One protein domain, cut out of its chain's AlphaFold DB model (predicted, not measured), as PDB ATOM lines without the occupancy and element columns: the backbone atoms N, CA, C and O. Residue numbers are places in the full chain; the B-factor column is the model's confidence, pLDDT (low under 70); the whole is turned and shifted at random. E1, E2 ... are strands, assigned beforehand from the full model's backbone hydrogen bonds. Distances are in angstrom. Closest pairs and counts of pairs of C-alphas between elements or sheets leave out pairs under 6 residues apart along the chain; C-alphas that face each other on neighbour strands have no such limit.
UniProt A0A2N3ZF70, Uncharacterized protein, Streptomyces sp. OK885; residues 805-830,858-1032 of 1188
ATOM      1  N   ARG A 805      90.357  56.216 123.270       86.06
ATOM      2  CA  ARG A 805      89.323  56.797 124.120       86.06
ATOM      3  C   ARG A 805      88.441  57.723 123.287       86.06
ATOM      4  O   ARG A 805      88.976  58.512 122.507       86.06
ATOM      5  N   PRO A 806      87.107  57.671 123.434       83.38
ATOM      6  CA  PRO A 806      86.249  58.673 122.827       83.38
ATOM      7  C   PRO A 806      86.625  60.059 123.361       83.38
ATOM      8  O   PRO A 806      86.717  60.282 124.568       83.38
ATOM      9  N   SER A 807      86.830  60.998 122.453       86.44
ATOM     10  CA  SER A 807      87.219  62.374 122.729       86.44
ATOM     11  C   SER A 807      86.286  63.321 121.992       86.44
ATOM     12  O   SER A 807      85.983  63.132 120.817       86.44
ATOM     13  N   GLY A 808      85.839  64.374 122.651       87.38
ATOM     14  CA  GLY A 808      85.046  65.398 122.004       87.38
ATOM     15  C   GLY A 808      85.852  66.653 121.702       87.38
ATOM     16  O   GLY A 808      86.863  66.965 122.330       87.38
ATOM     17  N   ARG A 809      85.332  67.408 120.739       90.12
ATOM     18  CA  ARG A 809      85.826  68.721 120.336       90.12
ATOM     19  C   ARG A 809      84.651  69.692 120.330       90.12
ATOM     20  O   ARG A 809      83.585  69.366 119.813       90.12
ATOM     21  N   VAL A 810      84.818  70.862 120.937       91.12
ATOM     22  CA  VAL A 810      83.834  71.955 120.924       91.12
ATOM     23  C   VAL A 810      84.536  73.230 120.479       91.12
ATOM     24  O   VAL A 810      85.474  73.687 121.129       91.12
ATOM     25  N   GLU A 811      84.078  73.810 119.373       91.62
ATOM     26  CA  GLU A 811      84.526  75.126 118.920       91.62
ATOM     27  C   GLU A 811      83.647  76.235 119.509       91.62
ATOM     28  O   GLU A 811      82.425  76.105 119.622       91.62
ATOM     29  N   PHE A 812      84.272  77.357 119.853       92.00
ATOM     30  CA  PHE A 812      83.609  78.572 120.294       92.00
ATOM     31  C   PHE A 812      84.175  79.787 119.548       92.00
ATOM     32  O   PHE A 812      85.382  80.037 119.548       92.00
ATOM     33  N   LEU A 813      83.285  80.555 118.915       93.56
ATOM     34  CA  LEU A 813      83.623  81.613 117.961       93.56
ATOM     35  C   LEU A 813      82.965  82.935 118.369       93.56
ATOM     36  O   LEU A 813      81.793  82.964 118.746       93.56
ATOM     37  N   SER A 814      83.669  84.057 118.225       94.81
ATOM     38  CA  SER A 814      83.040  85.380 118.250       94.81
ATOM     39  C   SER A 814      82.309  85.638 116.931       94.81
ATOM     40  O   SER A 814      82.879  85.431 115.860       94.81
ATOM     41  N   ASN A 815      81.058  86.109 116.993       93.81
ATOM     42  CA  ASN A 815      80.235  86.423 115.817       93.81
ATOM     43  C   ASN A 815      80.299  85.333 114.713       93.81
ATOM     44  O   ASN A 815      80.673  85.619 113.570       93.81
ATOM     45  N   PRO A 816      79.919  84.076 115.020       88.50
ATOM     46  CA  PRO A 816      80.035  82.951 114.084       88.50
ATOM     47  C   PRO A 816      79.242  83.161 112.786       88.50
ATOM     48  O   PRO A 816      79.590  82.636 111.734       88.50
ATOM     49  N   ALA A 817      78.176  83.965 112.837       85.88
ATOM     50  CA  ALA A 817      77.336  84.264 111.683       85.88
ATOM     51  C   ALA A 817      77.974  85.242 110.675       85.88
ATOM     52  O   ALA A 817      77.369  85.502 109.633       85.88
ATOM     53  N   GLY A 818      79.121  85.857 110.998       88.31
ATOM     54  CA  GLY A 818      79.713  86.920 110.180       88.31
ATOM     55  C   GLY A 818      78.796  88.136 110.021       88.31
ATOM     56  O   GLY A 818      78.812  88.825 108.999       88.31
ATOM     57  N   GLY A 819      77.943  88.390 111.018       89.44
ATOM     58  CA  GLY A 819      77.026  89.521 111.007       89.44
ATOM     59  C   GLY A 819      77.790  90.837 111.136       89.44
ATOM     60  O   GLY A 819      78.757  90.932 111.877       89.44
ATOM     61  N   THR A 820      77.347  91.883 110.445       91.38
ATOM     62  CA  THR A 820      78.003  93.204 110.497       91.38
ATOM     63  C   THR A 820      77.263  94.221 111.367       91.38
ATOM     64  O   THR A 820      77.675  95.376 111.444       91.38
ATOM     65  N   SER A 821      76.147  93.817 111.985       91.56
ATOM     66  CA  SER A 821      75.338  94.656 112.874       91.56
ATOM     67  C   SER A 821      74.457  93.817 113.809       91.56
ATOM     68  O   SER A 821      74.199  92.635 113.560       91.56
ATOM     69  N   GLY A 822      73.941  94.460 114.859       94.62
ATOM     70  CA  GLY A 822      73.015  93.871 115.829       94.62
ATOM     71  C   GLY A 822      73.717  93.272 117.047       94.62
ATOM     72  O   GLY A 822      74.921  93.045 117.036       94.62
ATOM     73  N   VAL A 823      72.945  93.018 118.105       96.06
ATOM     74  CA  VAL A 823      73.446  92.404 119.346       96.06
ATOM     75  C   VAL A 823      73.955  90.991 119.052       96.06
ATOM     76  O   VAL A 823      73.320  90.254 118.286       96.06
ATOM     77  N   ASP A 824      75.113  90.658 119.613       95.81
ATOM     78  CA  ASP A 824      75.641  89.301 119.665       95.81
ATOM     79  C   ASP A 824      74.969  88.550 120.824       95.81
ATOM     80  O   ASP A 824      74.801  89.106 121.910       95.81
ATOM     81  N   ALA A 825      74.494  87.332 120.569       93.75
ATOM     82  CA  ALA A 825      73.691  86.592 121.542       93.75
ATOM     83  C   ALA A 825      74.543  85.941 122.639       93.75
ATOM     84  O   ALA A 825      74.039  85.726 123.742       93.75
ATOM     85  N   ASP A 826      75.812  85.666 122.342       94.69
ATOM     86  CA  ASP A 826      76.686  84.871 123.199       94.69
ATOM     87  C   ASP A 826      77.602  85.765 124.046       94.69
ATOM     88  O   ASP A 826      78.079  85.354 125.104       94.69
ATOM     89  N   TRP A 827      77.813  87.014 123.611       97.19
ATOM     90  CA  TRP A 827      78.779  87.930 124.210       97.19
ATOM     91  C   TRP A 827      78.161  89.096 124.986       97.19
ATOM     92  O   TRP A 827      77.343  89.877 124.497       97.19
ATOM     93  N   THR A 828      78.700  89.328 126.179       98.06
ATOM     94  CA  THR A 828      78.470  90.523 127.006       98.06
ATOM     95  C   THR A 828      79.795  91.191 127.363       98.06
ATOM     96  O   THR A 828      80.845  90.560 127.283       98.06
ATOM     97  N   TRP A 829      79.771  92.458 127.770       98.31
ATOM     98  CA  TRP A 829      80.979  93.175 128.177       98.31
ATOM     99  C   TRP A 829      80.768  94.064 129.407       98.31
ATOM    100  O   TRP A 829      79.647  94.473 129.702       98.31
ATOM    101  N   GLY A 830      81.839  94.388 130.132       97.56
ATOM    102  CA  GLY A 830      81.798  95.298 131.283       97.56
ATOM    103  C   GLY A 830      83.114  96.046 131.505       97.56
ATOM    104  O   GLY A 830      84.166  95.624 131.038       97.56
ATOM    105  N   GLU A 858      84.560  74.262 109.988       65.00
ATOM    106  CA  GLU A 858      83.410  74.343 110.911       65.00
ATOM    107  C   GLU A 858      83.000  75.788 111.268       65.00
ATOM    108  O   GLU A 858      81.840  76.020 111.617       65.00
ATOM    109  N   GLY A 859      83.872  76.786 111.058       72.25
ATOM    110  CA  GLY A 859      83.506  78.198 111.195       72.25
ATOM    111  C   GLY A 859      84.685  79.174 111.170       72.25
ATOM    112  O   GLY A 859      85.850  78.795 111.210       72.25
ATOM    113  N   THR A 860      84.378  80.470 111.085       88.06
ATOM    114  CA  THR A 860      85.368  81.557 111.131       88.06
ATOM    115  C   THR A 860      84.918  82.587 112.156       88.06
ATOM    116  O   THR A 860      83.774  83.055 112.101       88.06
ATOM    117  N   ALA A 861      85.796  82.962 113.084       92.44
ATOM    118  CA  ALA A 861      85.505  84.046 114.009       92.44
ATOM    119  C   ALA A 861      85.446  85.392 113.272       92.44
ATOM    120  O   ALA A 861      86.214  85.668 112.349       92.44
ATOM    121  N   HIS A 862      84.535  86.257 113.707       93.62
ATOM    122  CA  HIS A 862      84.403  87.630 113.234       93.62
ATOM    123  C   HIS A 862      84.391  88.603 114.414       93.62
ATOM    124  O   HIS A 862      84.224  88.221 115.573       93.62
ATOM    125  N   TRP A 863      84.571  89.885 114.111       95.25
ATOM    126  CA  TRP A 863      84.694  90.918 115.128       95.25
ATOM    127  C   TRP A 863      83.372  91.187 115.861       95.25
ATOM    128  O   TRP A 863      82.295  91.277 115.258       95.25
ATOM    129  N   ILE A 864      83.494  91.368 117.173       97.25
ATOM    130  CA  ILE A 864      82.465  91.885 118.080       97.25
ATOM    131  C   ILE A 864      82.994  93.134 118.786       97.25
ATOM    132  O   ILE A 864      84.202  93.264 118.974       97.25
ATOM    133  N   ALA A 865      82.110  94.044 119.191       97.00
ATOM    134  CA  ALA A 865      82.474  95.307 119.824       97.00
ATOM    135  C   ALA A 865      81.541  95.692 120.988       97.00
ATOM    136  O   ALA A 865      80.344  95.394 120.944       97.00
ATOM    137  N   PRO A 866      82.049  96.430 121.994       97.31
ATOM    138  CA  PRO A 866      81.248  97.015 123.077       97.31
ATOM    139  C   PRO A 866      80.091  97.909 122.606       97.31
ATOM    140  O   PRO A 866      79.067  98.017 123.285       97.31
ATOM    141  N   HIS A 867      80.257  98.532 121.435       96.50
ATOM    142  CA  HIS A 867      79.343  99.515 120.864       96.50
ATOM    143  C   HIS A 867      78.949  99.152 119.417       96.50
ATOM    144  O   HIS A 867      79.772  98.599 118.678       96.50
ATOM    145  N   PRO A 868      77.716  99.473 118.968       95.06
ATOM    146  CA  PRO A 868      77.180  99.044 117.669       95.06
ATOM    147  C   PRO A 868      77.952  99.523 116.434       95.06
ATOM    148  O   PRO A 868      77.848  98.914 115.371       95.06
ATOM    149  N   ASP A 869      78.673 100.637 116.539       93.44
ATOM    150  CA  ASP A 869      79.452 101.239 115.454       93.44
ATOM    151  C   ASP A 869      80.960 100.989 115.604       93.44
ATOM    152  O   ASP A 869      81.767 101.623 114.916       93.44
ATOM    153  N   SER A 870      81.339 100.057 116.489       94.19
ATOM    154  CA  SER A 870      82.710  99.725 116.898       94.19
ATOM    155  C   SER A 870      83.504 100.862 117.546       94.19
ATOM    156  O   SER A 870      84.673 100.657 117.845       94.19
ATOM    157  N   GLN A 871      82.934 102.052 117.762       94.62
ATOM    158  CA  GLN A 871      83.662 103.176 118.358       94.62
ATOM    159  C   GLN A 871      83.747 103.042 119.881       94.62
ATOM    160  O   GLN A 871      82.939 102.368 120.504       94.62
ATOM    161  N   LEU A 872      84.690 103.746 120.510       94.19
ATOM    162  CA  LEU A 872      84.784 103.827 121.979       94.19
ATOM    163  C   LEU A 872      83.643 104.626 122.632       94.19
ATOM    164  O   LEU A 872      83.440 104.560 123.846       94.19
ATOM    165  N   ALA A 873      82.936 105.445 121.851       93.75
ATOM    166  CA  ALA A 873      81.846 106.273 122.338       93.75
ATOM    167  C   ALA A 873      80.517 105.510 122.299       93.75
ATOM    168  O   ALA A 873      80.160 104.931 121.280       93.75
ATOM    169  N   ASN A 874      79.743 105.606 123.383       92.69
ATOM    170  CA  ASN A 874      78.369 105.114 123.411       92.69
ATOM    171  C   ASN A 874      77.497 105.872 122.384       92.69
ATOM    172  O   ASN A 874      77.516 107.105 122.323       92.69
ATOM    173  N   THR A 875      76.712 105.130 121.603       94.75
ATOM    174  CA  THR A 875      75.847 105.647 120.528       94.75
ATOM    175  C   THR A 875      74.483 106.155 121.015       94.75
ATOM    176  O   THR A 875      73.737 106.791 120.267       94.75
ATOM    177  N   GLY A 876      74.147 105.896 122.275       92.94
ATOM    178  CA  GLY A 876      72.881 106.222 122.921       92.94
ATOM    179  C   GLY A 876      71.817 105.139 122.750       92.94
ATOM    180  O   GLY A 876      70.643 105.403 123.029       92.94
ATOM    181  N   GLN A 877      72.181 103.943 122.276       93.19
ATOM    182  CA  GLN A 877      71.220 102.857 122.118       93.19
ATOM    183  C   GLN A 877      70.755 102.322 123.486       93.19
ATOM    184  O   GLN A 877      71.541 102.231 124.431       93.19
ATOM    185  N   PRO A 878      69.469 101.948 123.635       92.00
ATOM    186  CA  PRO A 878      68.975 101.370 124.881       92.00
ATOM    187  C   PRO A 878      69.732 100.092 125.262       92.00
ATOM    188  O   PRO A 878      69.845  99.175 124.453       92.00
ATOM    189  N   GLY A 879      70.211 100.025 126.507       91.19
ATOM    190  CA  GLY A 879      70.958  98.875 127.032       91.19
ATOM    191  C   GLY A 879      72.447  98.861 126.677       91.19
ATOM    192  O   GLY A 879      73.171  98.027 127.205       91.19
ATOM    193  N   GLU A 880      72.909  99.793 125.841       95.38
ATOM    194  CA  GLU A 880      74.322  99.960 125.512       95.38
ATOM    195  C   GLU A 880      75.125 100.404 126.749       95.38
ATOM    196  O   GLU A 880      74.690 101.280 127.504       95.38
ATOM    197  N   GLY A 881      76.300  99.803 126.957       94.50
ATOM    198  CA  GLY A 881      77.190 100.134 128.072       94.50
ATOM    199  C   GLY A 881      77.809 101.534 127.980       94.50
ATOM    200  O   GLY A 881      77.678 102.210 126.961       94.50
ATOM    201  N   PRO A 882      78.476 102.022 129.039       96.06
ATOM    202  CA  PRO A 882      79.089 103.354 129.060       96.06
ATOM    203  C   PRO A 882      80.205 103.494 128.014       96.06
ATOM    204  O   PRO A 882      80.771 102.504 127.577       96.06
ATOM    205  N   ALA A 883      80.570 104.727 127.648       95.62
ATOM    206  CA  ALA A 883      81.721 104.959 126.771       95.62
ATOM    207  C   ALA A 883      83.035 104.481 127.420       95.62
ATOM    208  O   ALA A 883      83.247 104.663 128.625       95.62
ATOM    209  N   ILE A 884      83.943 103.940 126.610       95.81
ATOM    210  CA  ILE A 884      85.306 103.588 127.018       95.81
ATOM    211  C   ILE A 884      86.176 104.840 126.871       95.81
ATOM    212  O   ILE A 884      86.184 105.511 125.840       95.81
ATOM    213  N   THR A 885      86.890 105.217 127.931       95.06
ATOM    214  CA  THR A 885      87.610 106.498 127.996       95.06
ATOM    215  C   THR A 885      89.026 106.303 128.506       95.06
ATOM    216  O   THR A 885      89.329 105.297 129.133       95.06
ATOM    217  N   ALA A 886      89.883 107.312 128.344       90.88
ATOM    218  CA  ALA A 886      91.237 107.267 128.893       90.88
ATOM    219  C   ALA A 886      91.280 107.098 130.430       90.88
ATOM    220  O   ALA A 886      92.294 106.661 130.963       90.88
ATOM    221  N   ALA A 887      90.204 107.447 131.149       89.81
ATOM    222  CA  ALA A 887      90.100 107.230 132.595       89.81
ATOM    223  C   ALA A 887      89.705 105.788 132.958       89.81
ATOM    224  O   ALA A 887      89.960 105.345 134.074       89.81
ATOM    225  N   THR A 888      89.085 105.068 132.022       89.25
ATOM    226  CA  THR A 888      88.617 103.683 132.158       89.25
ATOM    227  C   THR A 888      88.953 102.916 130.872       89.25
ATOM    228  O   THR A 888      88.045 102.603 130.096       89.25
ATOM    229  N   PRO A 889      90.253 102.704 130.584       93.94
ATOM    230  CA  PRO A 889      90.695 102.156 129.302       93.94
ATOM    231  C   PRO A 889      90.487 100.643 129.189       93.94
ATOM    232  O   PRO A 889      90.531 100.097 128.090       93.94
ATOM    233  N   ASP A 890      90.298  99.974 130.324       96.88
ATOM    234  CA  ASP A 890      90.126  98.532 130.418       96.88
ATOM    235  C   ASP A 890      88.648  98.144 130.308       96.88
ATOM    236  O   ASP A 890      87.773  98.763 130.925       96.88
ATOM    237  N   TRP A 891      88.385  97.084 129.553       97.44
ATOM    238  CA  TRP A 891      87.082  96.443 129.471       97.44
ATOM    239  C   TRP A 891      87.234  94.926 129.329       97.44
ATOM    240  O   TRP A 891      88.289  94.413 128.960       97.44
ATOM    241  N   TYR A 892      86.177  94.201 129.675       98.12
ATOM    242  CA  TYR A 892      86.171  92.744 129.739       98.12
ATOM    243  C   TYR A 892      85.054  92.220 128.852       98.12
ATOM    244  O   TYR A 892      83.900  92.587 129.067       98.12
ATOM    245  N   GLY A 893      85.387  91.391 127.867       97.75
ATOM    246  CA  GLY A 893      84.426  90.606 127.097       97.75
ATOM    247  C   GLY A 893      84.179  89.267 127.785       97.75
ATOM    248  O   GLY A 893      85.111  88.674 128.324       97.75
ATOM    249  N   ARG A 894      82.936  88.799 127.783       97.25
ATOM    250  CA  ARG A 894      82.494  87.580 128.459       97.25
ATOM    251  C   ARG A 894      81.509  86.815 127.600       97.25
ATOM    252  O   ARG A 894      80.523  87.400 127.149       97.25
ATOM    253  N   ALA A 895      81.715  85.514 127.489       96.81
ATOM    254  CA  ALA A 895      80.763  84.598 126.880       96.81
ATOM    255  C   ALA A 895      80.800  83.234 127.566       96.81
ATOM    256  O   ALA A 895      81.664  82.984 128.409       96.81
ATOM    257  N   SER A 896      79.872  82.348 127.218       96.06
ATOM    258  CA  SER A 896      79.863  80.984 127.742       96.06
ATOM    259  C   SER A 896      79.699  79.952 126.633       96.06
ATOM    260  O   SER A 896      78.998  80.190 125.656       96.06
ATOM    261  N   PHE A 897      80.321  78.793 126.816       94.56
ATOM    262  CA  PHE A 897      80.173  77.621 125.960       94.56
ATOM    263  C   PHE A 897      79.972  76.372 126.821       94.56
ATOM    264  O   PHE A 897      80.337  76.344 127.998       94.56
ATOM    265  N   GLN A 898      79.353  75.344 126.250       94.81
ATOM    266  CA  GLN A 898      79.002  74.125 126.971       94.81
ATOM    267  C   GLN A 898      79.873  72.963 126.489       94.81
ATOM    268  O   GLN A 898      79.850  72.616 125.311       94.81
ATOM    269  N   LEU A 899      80.600  72.341 127.412       92.94
ATOM    270  CA  LEU A 899      81.154  71.004 127.236       92.94
ATOM    271  C   LEU A 899      80.132  69.970 127.730       92.94
ATOM    272  O   LEU A 899      79.314  70.286 128.601       92.94
ATOM    273  N   PRO A 900      80.140  68.732 127.217       88.81
ATOM    274  CA  PRO A 900      79.306  67.676 127.771       88.81
ATOM    275  C   PRO A 900      79.566  67.476 129.265       88.81
ATOM    276  O   PRO A 900      80.687  67.635 129.746       88.81
ATOM    277  N   SER A 901      78.530  67.103 130.016       89.44
ATOM    278  CA  SER A 901      78.644  66.870 131.464       89.44
ATOM    279  C   SER A 901      79.526  65.671 131.823       89.44
ATOM    280  O   SER A 901      79.922  65.543 132.974       89.44
ATOM    281  N   PHE A 902      79.806  64.799 130.855       83.38
ATOM    282  CA  PHE A 902      80.665  63.620 130.982       83.38
ATOM    283  C   PHE A 902      82.113  63.859 130.519       83.38
ATOM    284  O   PHE A 902      82.902  62.917 130.495       83.38
ATOM    285  N   ALA A 903      82.461  65.082 130.100       88.50
ATOM    286  CA  ALA A 903      83.839  65.423 129.762       88.50
ATOM    287  C   ALA A 903      84.720  65.300 131.012       88.50
ATOM    288  O   ALA A 903      84.372  65.863 132.050       88.50
ATOM    289  N   ASP A 904      85.851  64.601 130.930       87.50
ATOM    290  CA  ASP A 904      86.783  64.499 132.054       87.50
ATOM    291  C   ASP A 904      87.510  65.844 132.254       87.50
ATOM    292  O   ASP A 904      88.311  66.233 131.393       87.50
ATOM    293  N   PRO A 905      87.305  66.554 133.386       87.44
ATOM    294  CA  PRO A 905      87.924  67.853 133.631       87.44
ATOM    295  C   PRO A 905      89.456  67.853 133.548       87.44
ATOM    296  O   PRO A 905      90.042  68.865 133.163       87.44
ATOM    297  N   ALA A 906      90.117  66.738 133.877       86.12
ATOM    298  CA  ALA A 906      91.578  66.637 133.848       86.12
ATOM    299  C   ALA A 906      92.143  66.593 132.416       86.12
ATOM    300  O   ALA A 906      93.314  66.919 132.180       86.12
ATOM    301  N   THR A 907      91.312  66.219 131.447       89.44
ATOM    302  CA  THR A 907      91.700  66.047 130.040       89.44
ATOM    303  C   THR A 907      91.364  67.257 129.184       89.44
ATOM    304  O   THR A 907      91.887  67.361 128.082       89.44
ATOM    305  N   ILE A 908      90.585  68.218 129.696       92.88
ATOM    306  CA  ILE A 908      90.213  69.404 128.924       92.88
ATOM    307  C   ILE A 908      91.478  70.176 128.520       92.88
ATOM    308  O   ILE A 908      92.287  70.591 129.362       92.88
ATOM    309  N   ARG A 909      91.661  70.363 127.215       94.00
ATOM    310  CA  ARG A 909      92.706  71.185 126.603       94.00
ATOM    311  C   ARG A 909      92.049  72.282 125.787       94.00
ATOM    312  O   ARG A 909      91.114  72.042 125.033       94.00
ATOM    313  N   ILE A 910      92.541  73.501 125.950       94.38
ATOM    314  CA  ILE A 910      92.057  74.675 125.235       94.38
ATOM    315  C   ILE A 910      93.135  75.116 124.259       94.38
ATOM    316  O   ILE A 910      94.286  75.309 124.649       94.38
ATOM    317  N   SER A 911      92.755  75.302 123.003       93.00
ATOM    318  CA  SER A 911      93.563  75.978 121.997       93.00
ATOM    319  C   SER A 911      92.848  77.230 121.497       93.00
ATOM    320  O   SER A 911      91.632  77.373 121.621       93.00
ATOM    321  N   ALA A 912      93.620  78.168 120.960       92.25
ATOM    322  CA  ALA A 912      93.099  79.354 120.296       92.25
ATOM    323  C   ALA A 912      93.770  79.472 118.930       92.25
ATOM    324  O   ALA A 912      94.997  79.548 118.841       92.25
ATOM    325  N   THR A 913      92.975  79.485 117.867       91.31
ATOM    326  CA  THR A 913      93.456  79.682 116.489       91.31
ATOM    327  C   THR A 913      93.487  81.161 116.121       91.31
ATOM    328  O   THR A 913      94.291  81.575 115.287       91.31
ATOM    329  N   ALA A 914      92.669  81.975 116.793       92.12
ATOM    330  CA  ALA A 914      92.745  83.420 116.723       92.12
ATOM    331  C   ALA A 914      92.255  84.063 118.024       92.12
ATOM    332  O   ALA A 914      91.089  83.936 118.378       92.12
ATOM    333  N   LEU A 915      93.114  84.817 118.706       94.00
ATOM    334  CA  LEU A 915      92.707  85.791 119.719       94.00
ATOM    335  C   LEU A 915      93.357  87.136 119.406       94.00
ATOM    336  O   LEU A 915      94.583  87.264 119.375       94.00
ATOM    337  N   ASN A 916      92.536  88.146 119.147       93.25
ATOM    338  CA  ASN A 916      93.001  89.495 118.863       93.25
ATOM    339  C   ASN A 916      92.005  90.541 119.394       93.25
ATOM    340  O   ASN A 916      90.836  90.238 119.633       93.25
ATOM    341  N   ALA A 917      92.466  91.773 119.573       93.69
ATOM    342  CA  ALA A 917      91.643  92.924 119.923       93.69
ATOM    343  C   ALA A 917      92.062  94.146 119.098       93.69
ATOM    344  O   ALA A 917      93.122  94.110 118.475       93.69
ATOM    345  N   ASP A 918      91.267  95.227 119.102       90.19
ATOM    346  CA  ASP A 918      91.681  96.480 118.451       90.19
ATOM    347  C   ASP A 918      93.036  96.926 119.015       90.19
ATOM    348  O   ASP A 918      94.058  96.752 118.368       90.19
ATOM    349  N   GLN A 919      93.121  97.417 120.248       90.56
ATOM    350  CA  GLN A 919      94.411  97.906 120.752       90.56
ATOM    351  C   GLN A 919      95.248  96.833 121.448       90.56
ATOM    352  O   GLN A 919      96.394  96.625 121.058       90.56
ATOM    353  N   LEU A 920      94.727  96.171 122.482       93.69
ATOM    354  CA  LEU A 920      95.499  95.176 123.228       93.69
ATOM    355  C   LEU A 920      94.592  94.163 123.928       93.69
ATOM    356  O   LEU A 920      93.897  94.515 124.879       93.69
ATOM    357  N   ALA A 921      94.659  92.900 123.517       95.81
ATOM    358  CA  ALA A 921      94.224  91.771 124.330       95.81
ATOM    359  C   ALA A 921      95.322  91.496 125.366       95.81
ATOM    360  O   ALA A 921      96.439  91.110 125.008       95.81
ATOM    361  N   VAL A 922      95.033  91.760 126.640       96.69
ATOM    362  CA  VAL A 922      96.020  91.686 127.729       96.69
ATOM    363  C   VAL A 922      96.150  90.246 128.209       96.69
ATOM    364  O   VAL A 922      97.235  89.665 128.162       96.69
ATOM    365  N   GLU A 923      95.029  89.670 128.629       97.00
ATOM    366  CA  GLU A 923      94.932  88.348 129.238       97.00
ATOM    367  C   GLU A 923      93.514  87.781 129.085       97.00
ATOM    368  O   GLU A 923      92.566  88.499 128.762       97.00
ATOM    369  N   TRP A 924      93.357  86.481 129.303       97.12
ATOM    370  CA  TRP A 924      92.061  85.801 129.298       97.12
ATOM    371  C   TRP A 924      92.004  84.728 130.388       97.12
ATOM    372  O   TRP A 924      93.037  84.324 130.917       97.12
ATOM    373  N   ARG A 925      90.813  84.264 130.759       96.38
ATOM    374  CA  ARG A 925      90.647  83.137 131.690       96.38
ATOM    375  C   ARG A 925      89.377  82.352 131.404       96.38
ATOM    376  O   ARG A 925      88.448  82.881 130.791       96.38
ATOM    377  N   LEU A 926      89.327  81.128 131.926       95.88
ATOM    378  CA  LEU A 926      88.101  80.345 132.027       95.88
ATOM    379  C   LEU A 926      87.560  80.365 133.451       95.88
ATOM    380  O   LEU A 926      88.299  80.151 134.413       95.88
ATOM    381  N   ASN A 927      86.257  80.586 133.571       95.12
ATOM    382  CA  ASN A 927      85.506  80.596 134.815       95.12
ATOM    383  C   ASN A 927      86.204  81.482 135.871       95.12
ATOM    384  O   ASN A 927      86.595  82.624 135.608       95.12
ATOM    385  N   GLY A 928      86.385  80.950 137.080       92.62
ATOM    386  CA  GLY A 928      87.152  81.579 138.158       92.62
ATOM    387  C   GLY A 928      88.656  81.276 138.139       92.62
ATOM    388  O   GLY A 928      89.322  81.541 139.137       92.62
ATOM    389  N   GLY A 929      89.183  80.693 137.059       95.12
ATOM    390  CA  GLY A 929      90.577  80.269 136.935       95.12
ATOM    391  C   GLY A 929      91.597  81.410 136.868       95.12
ATOM    392  O   GLY A 929      91.259  82.597 136.813       95.12
ATOM    393  N   ALA A 930      92.879  81.038 136.875       95.31
ATOM    394  CA  ALA A 930      93.991  81.979 136.774       95.31
ATOM    395  C   ALA A 930      94.090  82.600 135.369       95.31
ATOM    396  O   ALA A 930      93.911  81.913 134.361       95.31
ATOM    397  N   TRP A 931      94.426  83.891 135.315       96.50
ATOM    398  CA  TRP A 931      94.615  84.629 134.067       96.50
ATOM    399  C   TRP A 931      95.792  84.099 133.243       96.50
ATOM    400  O   TRP A 931      96.867  83.815 133.773       96.50
ATOM    401  N   GLN A 932      95.565  83.990 131.938       95.69
ATOM    402  CA  GLN A 932      96.513  83.566 130.917       95.69
ATOM    403  C   GLN A 932      96.927  84.786 130.077       95.69
ATOM    404  O   GLN A 932      96.058  85.422 129.472       95.69
ATOM    405  N   PRO A 933      98.222  85.145 130.021       95.00
ATOM    406  CA  PRO A 933      98.683  86.332 129.302       95.00
ATOM    407  C   PRO A 933      98.608  86.152 127.777       95.00
ATOM    408  O   PRO A 933      98.855  85.066 127.263       95.00
ATOM    409  N   VAL A 934      98.318  87.238 127.053       91.56
ATOM    410  CA  VAL A 934      98.178  87.262 125.580       91.56
ATOM    411  C   VAL A 934      99.148  88.270 124.969       91.56
ATOM    412  O   VAL A 934     100.059  87.896 124.237       91.56
ATOM    413  N   ASN A 935      98.973  89.552 125.301       87.94
ATOM    414  CA  ASN A 935      99.717  90.690 124.754       87.94
ATOM    415  C   ASN A 935      99.724  90.766 123.208       87.94
ATOM    416  O   ASN A 935     100.785  90.935 122.606       87.94
ATOM    417  N   SER A 936      98.547  90.669 122.573       84.19
ATOM    418  CA  SER A 936      98.367  90.809 121.111       84.19
ATOM    419  C   SER A 936      97.445  91.980 120.743       84.19
ATOM    420  O   SER A 936      96.610  92.395 121.546       84.19
ATOM    421  N   SER A 937      97.615  92.533 119.540       85.62
ATOM    422  CA  SER A 937      96.942  93.738 119.022       85.62
ATOM    423  C   SER A 937      96.564  93.589 117.545       85.62
ATOM    424  O   SER A 937      97.150  92.759 116.843       85.62
ATOM    425  N   HIS A 938      95.652  94.428 117.030       75.81
ATOM    426  CA  HIS A 938      95.169  94.334 115.641       75.81
ATOM    427  C   HIS A 938      96.282  94.379 114.584       75.81
ATOM    428  O   HIS A 938      96.119  93.838 113.493       75.81
ATOM    429  N   ALA A 939      97.393  95.056 114.893       79.00
ATOM    430  CA  ALA A 939      98.538  95.229 114.002       79.00
ATOM    431  C   ALA A 939      99.514  94.038 114.033       79.00
ATOM    432  O   ALA A 939     100.453  93.983 113.236       79.00
ATOM    433  N   GLN A 940      99.323  93.108 114.965       82.81
ATOM    434  CA  GLN A 940     100.117  91.900 115.120       82.81
ATOM    435  C   GLN A 940      99.329  90.679 114.631       82.81
ATOM    436  O   GLN A 940      98.094  90.710 114.592       82.81
ATOM    437  N   PRO A 941     100.024  89.584 114.275       85.69
ATOM    438  CA  PRO A 941      99.366  88.300 114.093       85.69
ATOM    439  C   PRO A 941      98.484  87.969 115.309       85.69
ATOM    440  O   PRO A 941      98.870  88.293 116.441       85.69
ATOM    441  N   PRO A 942      97.309  87.349 115.097       87.31
ATOM    442  CA  PRO A 942      96.466  86.933 116.205       87.31
ATOM    443  C   PRO A 942      97.266  86.023 117.136       87.31
ATOM    444  O   PRO A 942      98.087  85.223 116.684       87.31
ATOM    445  N   TYR A 943      97.038  86.165 118.438       90.81
ATOM    446  CA  TYR A 943      97.589  85.232 119.406       90.81
ATOM    447  C   TYR A 943      97.033  83.838 119.127       90.81
ATOM    448  O   TYR A 943      95.820  83.675 118.953       90.81
ATOM    449  N   THR A 944      97.925  82.854 119.098       91.19
ATOM    450  CA  THR A 944      97.577  81.443 119.002       91.19
ATOM    451  C   THR A 944      98.032  80.713 120.254       91.19
ATOM    452  O   THR A 944      99.058  81.037 120.855       91.19
ATOM    453  N   LEU A 945      97.250  79.718 120.652       91.81
ATOM    454  CA  LEU A 945      97.539  78.844 121.778       91.81
ATOM    455  C   LEU A 945      97.393  77.407 121.299       91.81
ATOM    456  O   LEU A 945      96.320  77.034 120.831       91.81
ATOM    457  N   ALA A 946      98.457  76.616 121.411       90.38
ATOM    458  CA  ALA A 946      98.379  75.172 121.201       90.38
ATOM    459  C   ALA A 946      97.502  74.525 122.293       90.38
ATOM    460  O   ALA A 946      97.411  75.097 123.381       90.38
ATOM    461  N   PRO A 947      96.884  73.353 122.049       91.00
ATOM    462  CA  PRO A 947      96.055  72.671 123.045       91.00
ATOM    463  C   PRO A 947      96.763  72.559 124.403       91.00
ATOM    464  O   PRO A 947      97.766  71.865 124.546       91.00
ATOM    465  N   THR A 948      96.271  73.295 125.401       91.25
ATOM    466  CA  THR A 948      96.916  73.428 126.716       91.25
ATOM    467  C   THR A 948      95.879  73.275 127.825       91.25
ATOM    468  O   THR A 948      94.750  73.743 127.693       91.25
ATOM    469  N   ALA A 949      96.238  72.630 128.936       91.88
ATOM    470  CA  ALA A 949      95.375  72.585 130.116       91.88
ATOM    471  C   ALA A 949      95.269  73.988 130.731       91.88
ATOM    472  O   ALA A 949      96.282  74.584 131.101       91.88
ATOM    473  N   VAL A 950      94.050  74.522 130.846       90.50
ATOM    474  CA  VAL A 950      93.823  75.879 131.361       90.50
ATOM    475  C   VAL A 950      93.109  75.817 132.709       90.50
ATOM    476  O   VAL A 950      92.036  75.215 132.799       90.50
ATOM    477  N   PRO A 951      93.665  76.442 133.768       92.44
ATOM    478  CA  PRO A 951      93.025  76.483 135.075       92.44
ATOM    479  C   PRO A 951      91.594  77.013 134.995       92.44
ATOM    480  O   PRO A 951      91.338  78.043 134.372       92.44
ATOM    481  N   GLY A 952      90.678  76.330 135.677       93.38
ATOM    482  CA  GLY A 952      89.265  76.693 135.720       93.38
ATOM    483  C   GLY A 952      88.403  76.044 134.639       93.38
ATOM    484  O   GLY A 952      87.191  76.163 134.753       93.38
ATOM    485  N   ALA A 953      88.963  75.351 133.640       94.56
ATOM    486  CA  ALA A 953      88.170  74.535 132.716       94.56
ATOM    487  C   ALA A 953      87.422  73.413 133.465       94.56
ATOM    488  O   ALA A 953      87.979  72.795 134.372       94.56
ATOM    489  N   GLN A 954      86.163  73.160 133.103       94.88
ATOM    490  CA  GLN A 954      85.311  72.167 133.766       94.88
ATOM    491  C   GLN A 954      84.345  71.488 132.790       94.88
ATOM    492  O   GLN A 954      84.058  72.021 131.721       94.88
ATOM    493  N   ALA A 955      83.798  70.331 133.163       92.56
ATOM    494  CA  ALA A 955      82.673  69.735 132.444       92.56
ATOM    495  C   ALA A 955      81.434  70.649 132.520       92.56
ATOM    496  O   ALA A 955      81.233  71.362 133.506       92.56
ATOM    497  N   GLY A 956      80.571  70.622 131.503       94.62
ATOM    498  CA  GLY A 956      79.393  71.493 131.472       94.62
ATOM    499  C   GLY A 956      79.704  72.934 131.047       94.62
ATOM    500  O   GLY A 956      80.430  73.177 130.083       94.62
ATOM    501  N   LEU A 957      79.084  73.908 131.717       95.75
ATOM    502  CA  LEU A 957      79.159  75.320 131.333       95.75
ATOM    503  C   LEU A 957      80.533  75.920 131.672       95.75
ATOM    504  O   LEU A 957      80.956  75.901 132.826       95.75
ATOM    505  N   ASN A 958      81.185  76.516 130.679       96.44
ATOM    506  CA  ASN A 958      82.420  77.274 130.829       96.44
ATOM    507  C   ASN A 958      82.194  78.725 130.408       96.44
ATOM    508  O   ASN A 958      81.703  78.989 129.316       96.44
ATOM    509  N   GLU A 959      82.571  79.666 131.262       97.00
ATOM    510  CA  GLU A 959      82.611  81.095 130.977       97.00
ATOM    511  C   GLU A 959      84.023  81.478 130.525       97.00
ATOM    512  O   GLU A 959      84.990  81.219 131.234       97.00
ATOM    513  N   ILE A 960      84.161  82.110 129.366       97.00
ATOM    514  CA  ILE A 960      85.421  82.711 128.928       97.00
ATOM    515  C   ILE A 960      85.366  84.216 129.143       97.00
ATOM    516  O   ILE A 960      84.395  84.873 128.763       97.00
ATOM    517  N   VAL A 961      86.418  84.766 129.749       97.75
ATOM    518  CA  VAL A 961      86.564  86.206 129.968       97.75
ATOM    519  C   VAL A 961      87.861  86.685 129.335       97.75
ATOM    520  O   VAL A 961      88.925  86.141 129.617       97.75
ATOM    521  N   VAL A 962      87.776  87.719 128.501       98.00
ATOM    522  CA  VAL A 962      88.909  88.345 127.813       98.00
ATOM    523  C   VAL A 962      89.059  89.776 128.311       98.00
ATOM    524  O   VAL A 962      88.114  90.560 128.242       98.00
ATOM    525  N   HIS A 963      90.244  90.126 128.806       97.94
ATOM    526  CA  HIS A 963      90.591  91.483 129.217       97.94
ATOM    527  C   HIS A 963      91.233  92.238 128.051       97.94
ATOM    528  O   HIS A 963      92.276  91.843 127.524       97.94
ATOM    529  N   VAL A 964      90.612  93.353 127.669       97.50
ATOM    530  CA  VAL A 964      91.091  94.257 126.623       97.50
ATOM    531  C   VAL A 964      91.425  95.618 127.213       97.50
ATOM    532  O   VAL A 964      90.712  96.140 128.072       97.50
ATOM    533  N   ARG A 965      92.510  96.214 126.717       96.50
ATOM    534  CA  ARG A 965      92.936  97.568 127.055       96.50
ATOM    535  C   ARG A 965      93.000  98.441 125.815       96.50
ATOM    536  O   ARG A 965      93.823  98.221 124.928       96.50
ATOM    537  N   GLU A 966      92.207  99.500 125.818       94.81
ATOM    538  CA  GLU A 966      92.232 100.520 124.778       94.81
ATOM    539  C   GLU A 966      93.297 101.577 125.080       94.81
ATOM    540  O   GLU A 966      93.470 102.006 126.221       94.81
ATOM    541  N   THR A 967      94.046 102.001 124.061       92.25
ATOM    542  CA  THR A 967      95.140 102.982 124.225       92.25
ATOM    543  C   THR A 967      94.976 104.238 123.368       92.25
ATOM    544  O   THR A 967      95.654 105.240 123.607       92.25
ATOM    545  N   VAL A 968      94.041 104.232 122.414       89.06
ATOM    546  CA  VAL A 968      93.820 105.328 121.464       89.06
ATOM    547  C   VAL A 968      92.489 106.011 121.766       89.06
ATOM    548  O   VAL A 968      91.427 105.488 121.461       89.06
ATOM    549  N   PHE A 969      92.541 107.218 122.333       90.50
ATOM    550  CA  PHE A 969      91.356 107.988 122.734       90.50
ATOM    551  C   PHE A 969      91.333 109.388 122.106       90.50
ATOM    552  O   PHE A 969      92.394 109.962 121.854       90.50
ATOM    553  N   PRO A 970      90.149 110.007 121.926       76.69
ATOM    554  CA  PRO A 970      88.801 109.447 122.097       76.69
ATOM    555  C   PRO A 970      88.245 108.798 120.814       76.69
ATOM    556  O   PRO A 970      87.109 108.346 120.808       76.69
ATOM    557  N   THR A 971      89.010 108.804 119.718       78.75
ATOM    558  CA  THR A 971      88.561 108.441 118.360       78.75
ATOM    559  C   THR A 971      89.007 107.040 117.926       78.75
ATOM    560  O   THR A 971      89.351 106.844 116.763       78.75
ATOM    561  N   GLY A 972      89.097 106.103 118.871       84.00
ATOM    562  CA  GLY A 972      89.476 104.712 118.615       84.00
ATOM    563  C   GLY A 972      88.277 103.823 118.294       84.00
ATOM    564  O   GLY A 972      87.126 104.192 118.558       84.00
ATOM    565  N   ALA A 973      88.571 102.650 117.739       92.00
ATOM    566  CA  ALA A 973      87.630 101.543 117.716       92.00
ATOM    567  C   ALA A 973      87.834 100.676 118.973       92.00
ATOM    568  O   ALA A 973      88.795 100.861 119.710       92.00
ATOM    569  N   ALA A 974      86.914  99.760 119.236       94.06
ATOM    570  CA  ALA A 974      87.076  98.683 120.201       94.06
ATOM    571  C   ALA A 974      86.481  97.417 119.605       94.06
ATOM    572  O   ALA A 974      85.390  97.442 119.027       94.06
ATOM    573  N   GLY A 975      87.184  96.304 119.755       94.81
ATOM    574  CA  GLY A 975      86.677  95.021 119.304       94.81
ATOM    575  C   GLY A 975      87.546  93.856 119.736       94.81
ATOM    576  O   GLY A 975      88.716  94.046 120.067       94.81
ATOM    577  N   ILE A 976      86.952  92.664 119.730       96.19
ATOM    578  CA  ILE A 976      87.613  91.376 119.963       96.19
ATOM    579  C   ILE A 976      87.301  90.448 118.789       96.19
ATOM    580  O   ILE A 976      86.191  90.456 118.250       96.19
ATOM    581  N   LEU A 977      88.289  89.635 118.432       95.44
ATOM    582  CA  LEU A 977      88.179  88.476 117.562       95.44
ATOM    583  C   LEU A 977      88.653  87.256 118.360       95.44
ATOM    584  O   LEU A 977      89.791  87.259 118.833       95.44
ATOM    585  N   LEU A 978      87.804  86.239 118.522       94.94
ATOM    586  CA  LEU A 978      88.136  85.033 119.279       94.94
ATOM    587  C   LEU A 978      87.637  83.758 118.591       94.94
ATOM    588  O   LEU A 978      86.444  83.617 118.342       94.94
ATOM    589  N   HIS A 979      88.545  82.812 118.377       94.19
ATOM    590  CA  HIS A 979      88.278  81.424 118.020       94.19
ATOM    591  C   HIS A 979      89.019  80.526 119.013       94.19
ATOM    592  O   HIS A 979      90.253  80.494 119.038       94.19
ATOM    593  N   VAL A 980      88.251  79.825 119.845       92.88
ATOM    594  CA  VAL A 980      88.739  78.876 120.849       92.88
ATOM    595  C   VAL A 980      88.211  77.487 120.533       92.88
ATOM    596  O   VAL A 980      87.051  77.330 120.165       92.88
ATOM    597  N   ILE A 981      89.056  76.478 120.707       93.44
ATOM    598  CA  ILE A 981      88.699  75.072 120.547       93.44
ATOM    599  C   ILE A 981      88.992  74.381 121.876       93.44
ATOM    600  O   ILE A 981      90.097  74.492 122.409       93.44
ATOM    601  N   ALA A 982      87.997  73.686 122.413       92.88
ATOM    602  CA  ALA A 982      88.127  72.847 123.590       92.88
ATOM    603  C   ALA A 982      88.099  71.373 123.177       92.88
ATOM    604  O   ALA A 982      87.125  70.907 122.587       92.88
ATOM    605  N   GLU A 983      89.159  70.648 123.507       93.44
ATOM    606  CA  GLU A 983      89.302  69.203 123.322       93.44
ATOM    607  C   GLU A 983      89.207  68.530 124.692       93.44
ATOM    608  O   GLU A 983      89.689  69.081 125.684       93.44
ATOM    609  N   TYR A 984      88.540  67.385 124.780       91.50
ATOM    610  CA  TYR A 984      88.327  66.662 126.035       91.50
ATOM    611  C   TYR A 984      88.115  65.175 125.779       91.50
ATOM    612  O   TYR A 984      87.599  64.795 124.732       91.50
ATOM    613  N   ASP A 985      88.417  64.347 126.767       86.94
ATOM    614  CA  ASP A 985      88.073  62.931 126.753       86.94
ATOM    615  C   ASP A 985      86.707  62.686 127.411       86.94
ATOM    616  O   ASP A 985      86.254  63.445 128.278       86.94
ATOM    617  N   VAL A 986      86.051  61.601 127.009       75.31
ATOM    618  CA  VAL A 986      84.796  61.115 127.584       75.31
ATOM    619  C   VAL A 986      85.112  59.945 128.508       75.31
ATOM    620  O   VAL A 986      85.581  58.928 128.020       75.31
ATOM    621  N   ASP A 987      84.842  60.109 129.809       68.94
ATOM    622  CA  ASP A 987      84.994  59.102 130.877       68.94
ATOM    623  C   ASP A 987      86.344  58.345 130.898       68.94
ATOM    624  O   ASP A 987      86.655  57.508 130.050       68.94
ATOM    625  N   ALA A 988      87.147  58.561 131.945       59.28
ATOM    626  CA  ALA A 988      88.451  57.913 132.079       59.28
ATOM    627  C   ALA A 988      88.401  56.366 132.062       59.28
ATOM    628  O   ALA A 988      89.424  55.726 131.795       59.28
ATOM    629  N   SER A 989      87.235  55.769 132.323       63.25
ATOM    630  CA  SER A 989      87.039  54.318 132.389       63.25
ATOM    631  C   SER A 989      86.644  53.647 131.064       63.25
ATOM    632  O   SER A 989      86.729  52.425 130.968       63.25
ATOM    633  N   ALA A 990      86.259  54.407 130.034       68.25
ATOM    634  CA  ALA A 990      85.776  53.862 128.764       68.25
ATOM    635  C   ALA A 990      86.852  53.957 127.667       68.25
ATOM    636  O   ALA A 990      86.860  54.887 126.865       68.25
ATOM    637  N   TYR A 991      87.779  53.001 127.626       81.00
ATOM    638  CA  TYR A 991      88.751  52.860 126.537       81.00
ATOM    639  C   TYR A 991      88.519  51.555 125.774       81.00
ATOM    640  O   TYR A 991      88.188  50.528 126.364       81.00
ATOM    641  N   LEU A 992      88.711  51.601 124.457       84.88
ATOM    642  CA  LEU A 992      88.832  50.416 123.614       84.88
ATOM    643  C   LEU A 992      90.320  50.118 123.439       84.88
ATOM    644  O   LEU A 992      91.099  51.013 123.113       84.88
ATOM    645  N   GLN A 993      90.734  48.879 123.683       87.94
ATOM    646  CA  GLN A 993      92.124  48.474 123.497       87.94
ATOM    647  C   GLN A 993      92.328  48.057 122.041       87.94
ATOM    648  O   GLN A 993      91.757  47.072 121.588       87.94
ATOM    649  N   TRP A 994      93.109  48.837 121.304       93.88
ATOM    650  CA  TRP A 994      93.447  48.610 119.899       93.88
ATOM    651  C   TRP A 994      94.941  48.281 119.781       93.88
ATOM    652  O   TRP A 994      95.712  48.453 120.725       93.88
ATOM    653  N   THR A 995      95.384  47.814 118.618       91.69
ATOM    654  CA  THR A 995      96.808  47.605 118.315       91.69
ATOM    655  C   THR A 995      97.222  48.517 117.174       91.69
ATOM    656  O   THR A 995      96.723  48.385 116.063       91.69
ATOM    657  N   GLN A 996      98.142  49.444 117.419       93.69
ATOM    658  CA  GLN A 996      98.781  50.218 116.365       93.69
ATOM    659  C   GLN A 996      99.821  49.347 115.661       93.69
ATOM    660  O   GLN A 996     100.639  48.698 116.311       93.69
ATOM    661  N   VAL A 997      99.797  49.350 114.333       88.69
ATOM    662  CA  VAL A 997     100.746  48.630 113.489       88.69
ATOM    663  C   VAL A 997     101.532  49.641 112.668       88.69
ATOM    664  O   VAL A 997     100.954  50.362 111.855       88.69
ATOM    665  N   VAL A 998     102.845  49.698 112.889       86.56
ATOM    666  CA  VAL A 998     103.766  50.602 112.186       86.56
ATOM    667  C   VAL A 998     104.753  49.774 111.380       86.56
ATOM    668  O   VAL A 998     105.601  49.094 111.942       86.56
ATOM    669  N   CYS A 999     104.654  49.824 110.058       82.12
ATOM    670  CA  CYS A 999     105.507  49.066 109.152       82.12
ATOM    671  C   CYS A 999     106.766  49.843 108.742       82.12
ATOM    672  O   CYS A 999     106.765  51.071 108.664       82.12
ATOM    673  N   THR A1000     107.850  49.129 108.417       74.06
ATOM    674  CA  THR A1000     109.130  49.710 107.950       74.06
ATOM    675  C   THR A1000     109.028  50.589 106.702       74.06
ATOM    676  O   THR A1000     109.925  51.385 106.441       74.06
ATOM    677  N   ASP A1001     107.971  50.443 105.903       76.50
ATOM    678  CA  ASP A1001     107.696  51.294 104.738       76.50
ATOM    679  C   ASP A1001     106.992  52.617 105.109       76.50
ATOM    680  O   ASP A1001     106.688  53.427 104.232       76.50
ATOM    681  N   GLY A1002     106.758  52.848 106.404       77.31
ATOM    682  CA  GLY A1002     106.055  54.006 106.944       77.31
ATOM    683  C   GLY A1002     104.534  53.864 106.935       77.31
ATOM    684  O   GLY A1002     103.847  54.814 107.316       77.31
ATOM    685  N   ALA A1003     103.983  52.720 106.510       79.81
ATOM    686  CA  ALA A1003     102.552  52.479 106.615       79.81
ATOM    687  C   ALA A1003     102.148  52.326 108.089       79.81
ATOM    688  O   ALA A1003     102.740  51.545 108.833       79.81
ATOM    689  N   MET A1004     101.114  53.063 108.492       89.75
ATOM    690  CA  MET A1004     100.495  52.970 109.810       89.75
ATOM    691  C   MET A1004      99.028  52.581 109.634       89.75
ATOM    692  O   MET A1004      98.326  53.175 108.816       89.75
ATOM    693  N   TYR A1005      98.569  51.601 110.404       91.56
ATOM    694  CA  TYR A1005      97.152  51.285 110.573       91.56
ATOM    695  C   TYR A1005      96.907  50.789 112.000       91.56
ATOM    696  O   TYR A1005      97.846  50.589 112.768       91.56
ATOM    697  N   TYR A1006      95.649  50.600 112.366       93.25
ATOM    698  CA  TYR A1006      95.235  50.077 113.661       93.25
ATOM    699  C   TYR A1006      94.484  48.767 113.462       93.25
ATOM    700  O   TYR A1006      93.859  48.550 112.428       93.25
ATOM    701  N   LEU A1007      94.552  47.883 114.442       89.38
ATOM    702  CA  LEU A1007      93.644  46.759 114.595       89.38
ATOM    703  C   LEU A1007      92.733  47.108 115.765       89.38
ATOM    704  O   LEU A1007      93.238  47.422 116.845       89.38
ATOM    705  N   ASP A1008      91.425  47.118 115.541       89.88
ATOM    706  CA  ASP A1008      90.469  47.345 116.621       89.88
ATOM    707  C   ASP A1008      90.423  46.163 117.607       89.88
ATOM    708  O   ASP A1008      91.159  45.181 117.477       89.88
ATOM    709  N   ASP A1009      89.575  46.264 118.626       82.88
ATOM    710  CA  ASP A1009      89.385  45.244 119.662       82.88
ATOM    711  C   ASP A1009      88.839  43.912 119.115       82.88
ATOM    712  O   ASP A1009      88.940  42.883 119.782       82.88
ATOM    713  N   LEU A1010      88.320  43.906 117.884       83.94
ATOM    714  CA  LEU A1010      87.893  42.710 117.155       83.94
ATOM    715  C   LEU A1010      88.964  42.215 116.165       83.94
ATOM    716  O   LEU A1010      88.724  41.264 115.416       83.94
ATOM    717  N   GLY A1011      90.138  42.852 116.133       82.69
ATOM    718  CA  GLY A1011      91.232  42.547 115.215       82.69
ATOM    719  C   GLY A1011      91.005  43.035 113.781       82.69
ATOM    720  O   GLY A1011      91.785  42.683 112.891       82.69
ATOM    721  N   ALA A1012      89.965  43.832 113.518       83.75
ATOM    722  CA  ALA A1012      89.711  44.370 112.190       83.75
ATOM    723  C   ALA A1012      90.613  45.579 111.915       83.75
ATOM    724  O   ALA A1012      90.830  46.446 112.762       83.75
ATOM    725  N   ARG A1013      91.161  45.636 110.697       91.69
ATOM    726  CA  ARG A1013      92.036  46.730 110.277       91.69
ATOM    727  C   ARG A1013      91.249  48.026 110.103       91.69
ATOM    728  O   ARG A1013      90.314  48.091 109.310       91.69
ATOM    729  N   GLN A1014      91.736  49.070 110.754       92.56
ATOM    730  CA  GLN A1014      91.280  50.444 110.652       92.56
ATOM    731  C   GLN A1014      92.441  51.304 110.150       92.56
ATOM    732  O   GLN A1014      93.509  51.340 110.754       92.56
ATOM    733  N   ASP A1015      92.262  52.017 109.039       91.19
ATOM    734  CA  ASP A1015      93.317  52.901 108.518       91.19
ATOM    735  C   ASP A1015      93.456  54.204 109.346       91.19
ATOM    736  O   ASP A1015      94.415  54.953 109.169       91.19
ATOM    737  N   ALA A1016      92.522  54.471 110.269       89.75
ATOM    738  CA  ALA A1016      92.553  55.564 111.242       89.75
ATOM    739  C   ALA A1016      91.745  55.196 112.502       89.75
ATOM    740  O   ALA A1016      90.887  54.315 112.453       89.75
ATOM    741  N   ILE A1017      91.990  55.882 113.622       87.50
ATOM    742  CA  ILE A1017      91.107  55.813 114.799       87.50
ATOM    743  C   ILE A1017      89.747  56.473 114.497       87.50
ATOM    744  O   ILE A1017      89.676  57.297 113.582       87.50
ATOM    745  N   PRO A1018      88.665  56.142 115.229       83.69
ATOM    746  CA  PRO A1018      87.345  56.707 114.978       83.69
ATOM    747  C   PRO A1018      87.350  58.235 115.096       83.69
ATOM    748  O   PRO A1018      88.037  58.796 115.951       83.69
ATOM    749  N   ASP A1019      86.547  58.912 114.272       78.06
ATOM    750  CA  ASP A1019      86.346  60.358 114.399       78.06
ATOM    751  C   ASP A1019      85.835  60.694 115.808       78.06
ATOM    752  O   ASP A1019      84.863  60.105 116.290       78.06
ATOM    753  N   GLY A1020      86.482  61.656 116.470       76.31
ATOM    754  CA  GLY A1020      86.192  61.949 117.873       76.31
ATOM    755  C   GLY A1020      86.726  60.879 118.826       76.31
ATOM    756  O   GLY A1020      86.087  60.573 119.829       76.31
ATOM    757  N   ALA A1021      87.886  60.301 118.530       82.69
ATOM    758  CA  ALA A1021      88.659  59.518 119.480       82.69
ATOM    759  C   ALA A1021      90.124  59.971 119.495       82.69
ATOM    760  O   ALA A1021      90.655  60.447 118.489       82.69
ATOM    761  N   THR A1022      90.779  59.802 120.638       83.06
ATOM    762  CA  THR A1022      92.208  60.056 120.842       83.06
ATOM    763  C   THR A1022      92.897  58.772 121.278       83.06
ATOM    764  O   THR A1022      92.308  57.903 121.923       83.06
ATOM    765  N   ILE A1023      94.171  58.647 120.913       84.94
ATOM    766  CA  ILE A1023      95.031  57.593 121.444       84.94
ATOM    767  C   ILE A1023      95.581  58.074 122.779       84.94
ATOM    768  O   ILE A1023      96.186  59.143 122.867       84.94
ATOM    769  N   VAL A1024      95.380  57.266 123.811       79.88
ATOM    770  CA  VAL A1024      95.942  57.455 125.142       79.88
ATOM    771  C   VAL A1024      96.729  56.206 125.553       79.88
ATOM    772  O   VAL A1024      96.429  55.098 125.094       79.88
ATOM    773  N   PRO A1025      97.736  56.344 126.432       77.38
ATOM    774  CA  PRO A1025      98.369  55.194 127.062       77.38
ATOM    775  C   PRO A1025      97.329  54.355 127.809       77.38
ATOM    776  O   PRO A1025      96.454  54.903 128.487       77.38
ATOM    777  N   CYS A1026      97.424  53.032 127.711       77.00
ATOM    778  CA  CYS A1026      96.497  52.153 128.411       77.00
ATOM    779  C   CYS A1026      96.696  52.237 129.935       77.00
ATOM    780  O   CYS A1026      97.811  52.044 130.424       77.00
ATOM    781  N   PRO A1027      95.647  52.511 130.733       64.31
ATOM    782  CA  PRO A1027      95.785  52.548 132.182       64.31
ATOM    783  C   PRO A1027      96.208  51.166 132.698       64.31
ATOM    784  O   PRO A1027      95.569  50.158 132.411       64.31
ATOM    785  N   GLY A1028      97.320  51.124 133.435       64.06
ATOM    786  CA  GLY A1028      97.955  49.883 133.895       64.06
ATOM    787  C   GLY A1028      99.266  49.545 133.178       64.06
ATOM    788  O   GLY A1028     100.087  48.828 133.750       64.06
ATOM    789  N   SER A1029      99.547  50.130 132.005       52.34
ATOM    790  CA  SER A1029     100.901  50.113 131.438       52.34
ATOM    791  C   SER A1029     101.754  51.162 132.158       52.34
ATOM    792  O   SER A1029     101.874  52.303 131.722       52.34
ATOM    793  N   THR A1030     102.328  50.801 133.307       45.47
ATOM    794  CA  THR A1030     103.405  51.596 133.937       45.47
ATOM    795  C   THR A1030     104.781  51.268 133.361       45.47
ATOM    796  O   THR A1030     105.796  51.598 133.972       45.47
ATOM    797  N   GLU A1031     104.845  50.706 132.150       45.50
ATOM    798  CA  GLU A1031     105.999  51.012 131.316       45.50
ATOM    799  C   GLU A1031     105.944  52.513 131.039       45.50
ATOM    800  O   GLU A1031     105.151  53.016 130.248       45.50
ATOM    801  N   THR A1032     106.766  53.261 131.775       41.53
ATOM    802  CA  THR A1032     107.228  54.574 131.338       41.53
ATOM    803  C   THR A1032     107.531  54.478 129.848       41.53
ATOM    804  O   THR A1032     108.264  53.558 129.494       41.53
TER     805      THR A1032
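AT A GLANCE: This is residues 805 to 830 and 858 to 1032 of the 1188 residues of an uncharacterized protein of Streptomyces sp. OK885 (UniProt A0A2N3ZF70). This model is a sandwich: two five-stranded sheets, E7 E4 E9 E1 E12 and E2 E3 E8 E5 E6, stand face to face with their strands crossed at 38 degrees. Past the ends of E1 and E9, the hairpin of E10 and E11 makes a small head, while loops among residues 858 to 889 extend the opposite end. The printed part has 201 residues with no named helix and twelve named strands, E1 to E12 along the chain; the class is all strand, though under half of the residues, 87, are in named strands. Neighbour strands are antiparallel, except that E1 and E12 meet only at a point. The whole is loose, with a radius of gyration of the C-alphas of 21.1 A, and elongated, spanning 66 by 34 by 31 A.

HOW THE PARTS SIT: Start in the first sheet at E9, residues 976 to 985. Its neighbour E4, residues 909 to 917, is antiparallel at 178 degrees and bends by 65 degrees at residue 913; look for N 911 and O 981, 2.8 A apart. E7, residues 943 to 948, is the edge strand beside E4, with N 945 and O 912 at 2.9 A. Beside E9 also runs E1, residues 805 to 813, with N 810 and O 982 at 2.8 A. E12, residues 1021 to 1024, meets E1 only at a point, where C-alphas 806 and 1021 face each other at 4.2 A. In the second sheet, twisted, E3, residues 890 to 898, and E8, residues 957 to 965, are antiparallel at 161 degrees, with N 893 and O 962 at 2.9 A. Edge strand E2, residues 823 to 830, bends by 106 degrees at residue 826; N 828 and O 894 of E3 are 2.8 A apart. E5, residues 921 to 926, is beside E8, with N 963 and O 923 at 2.8 A, and forms a hairpin with edge strand E6, residues 932 to 936, where N 932 and O 924 are 2.7 A apart. Between the sheets, the closest C-alphas of E6 and E7 are those of Ser 936 and Tyr 943, 5.9 A. E10, residues 992 to 999, and E11, residues 1004 to 1007, form a hairpin, with N 997 and O 1005 at 2.8 A; E10 and E12 are near each other, with 6 pairs of C-alphas within 10 A.

IN THESE COORDINATES: Find C-alpha 805 at (89.323, 56.797, 124.120); from there E1 runs 26.2 A. E9 covers 29.2 A, E3 27.0 A and E8 26.5 A. E12 ends at C-alpha 1024, (95.942, 57.455, 125.142).

THE WHOLE: The C-alphas of Gly 876 and Thr 1000 are farthest apart, 68.8 A. Residues 831 to 857 are not printed, a gap of 29.3 A between C-alphas 830 and 858. The link from E11 to E12 is long. Mean pLDDT of the printed part is 89.1; residue 858, residues 987 to 990 and residues 1027 to 1032 are under 70.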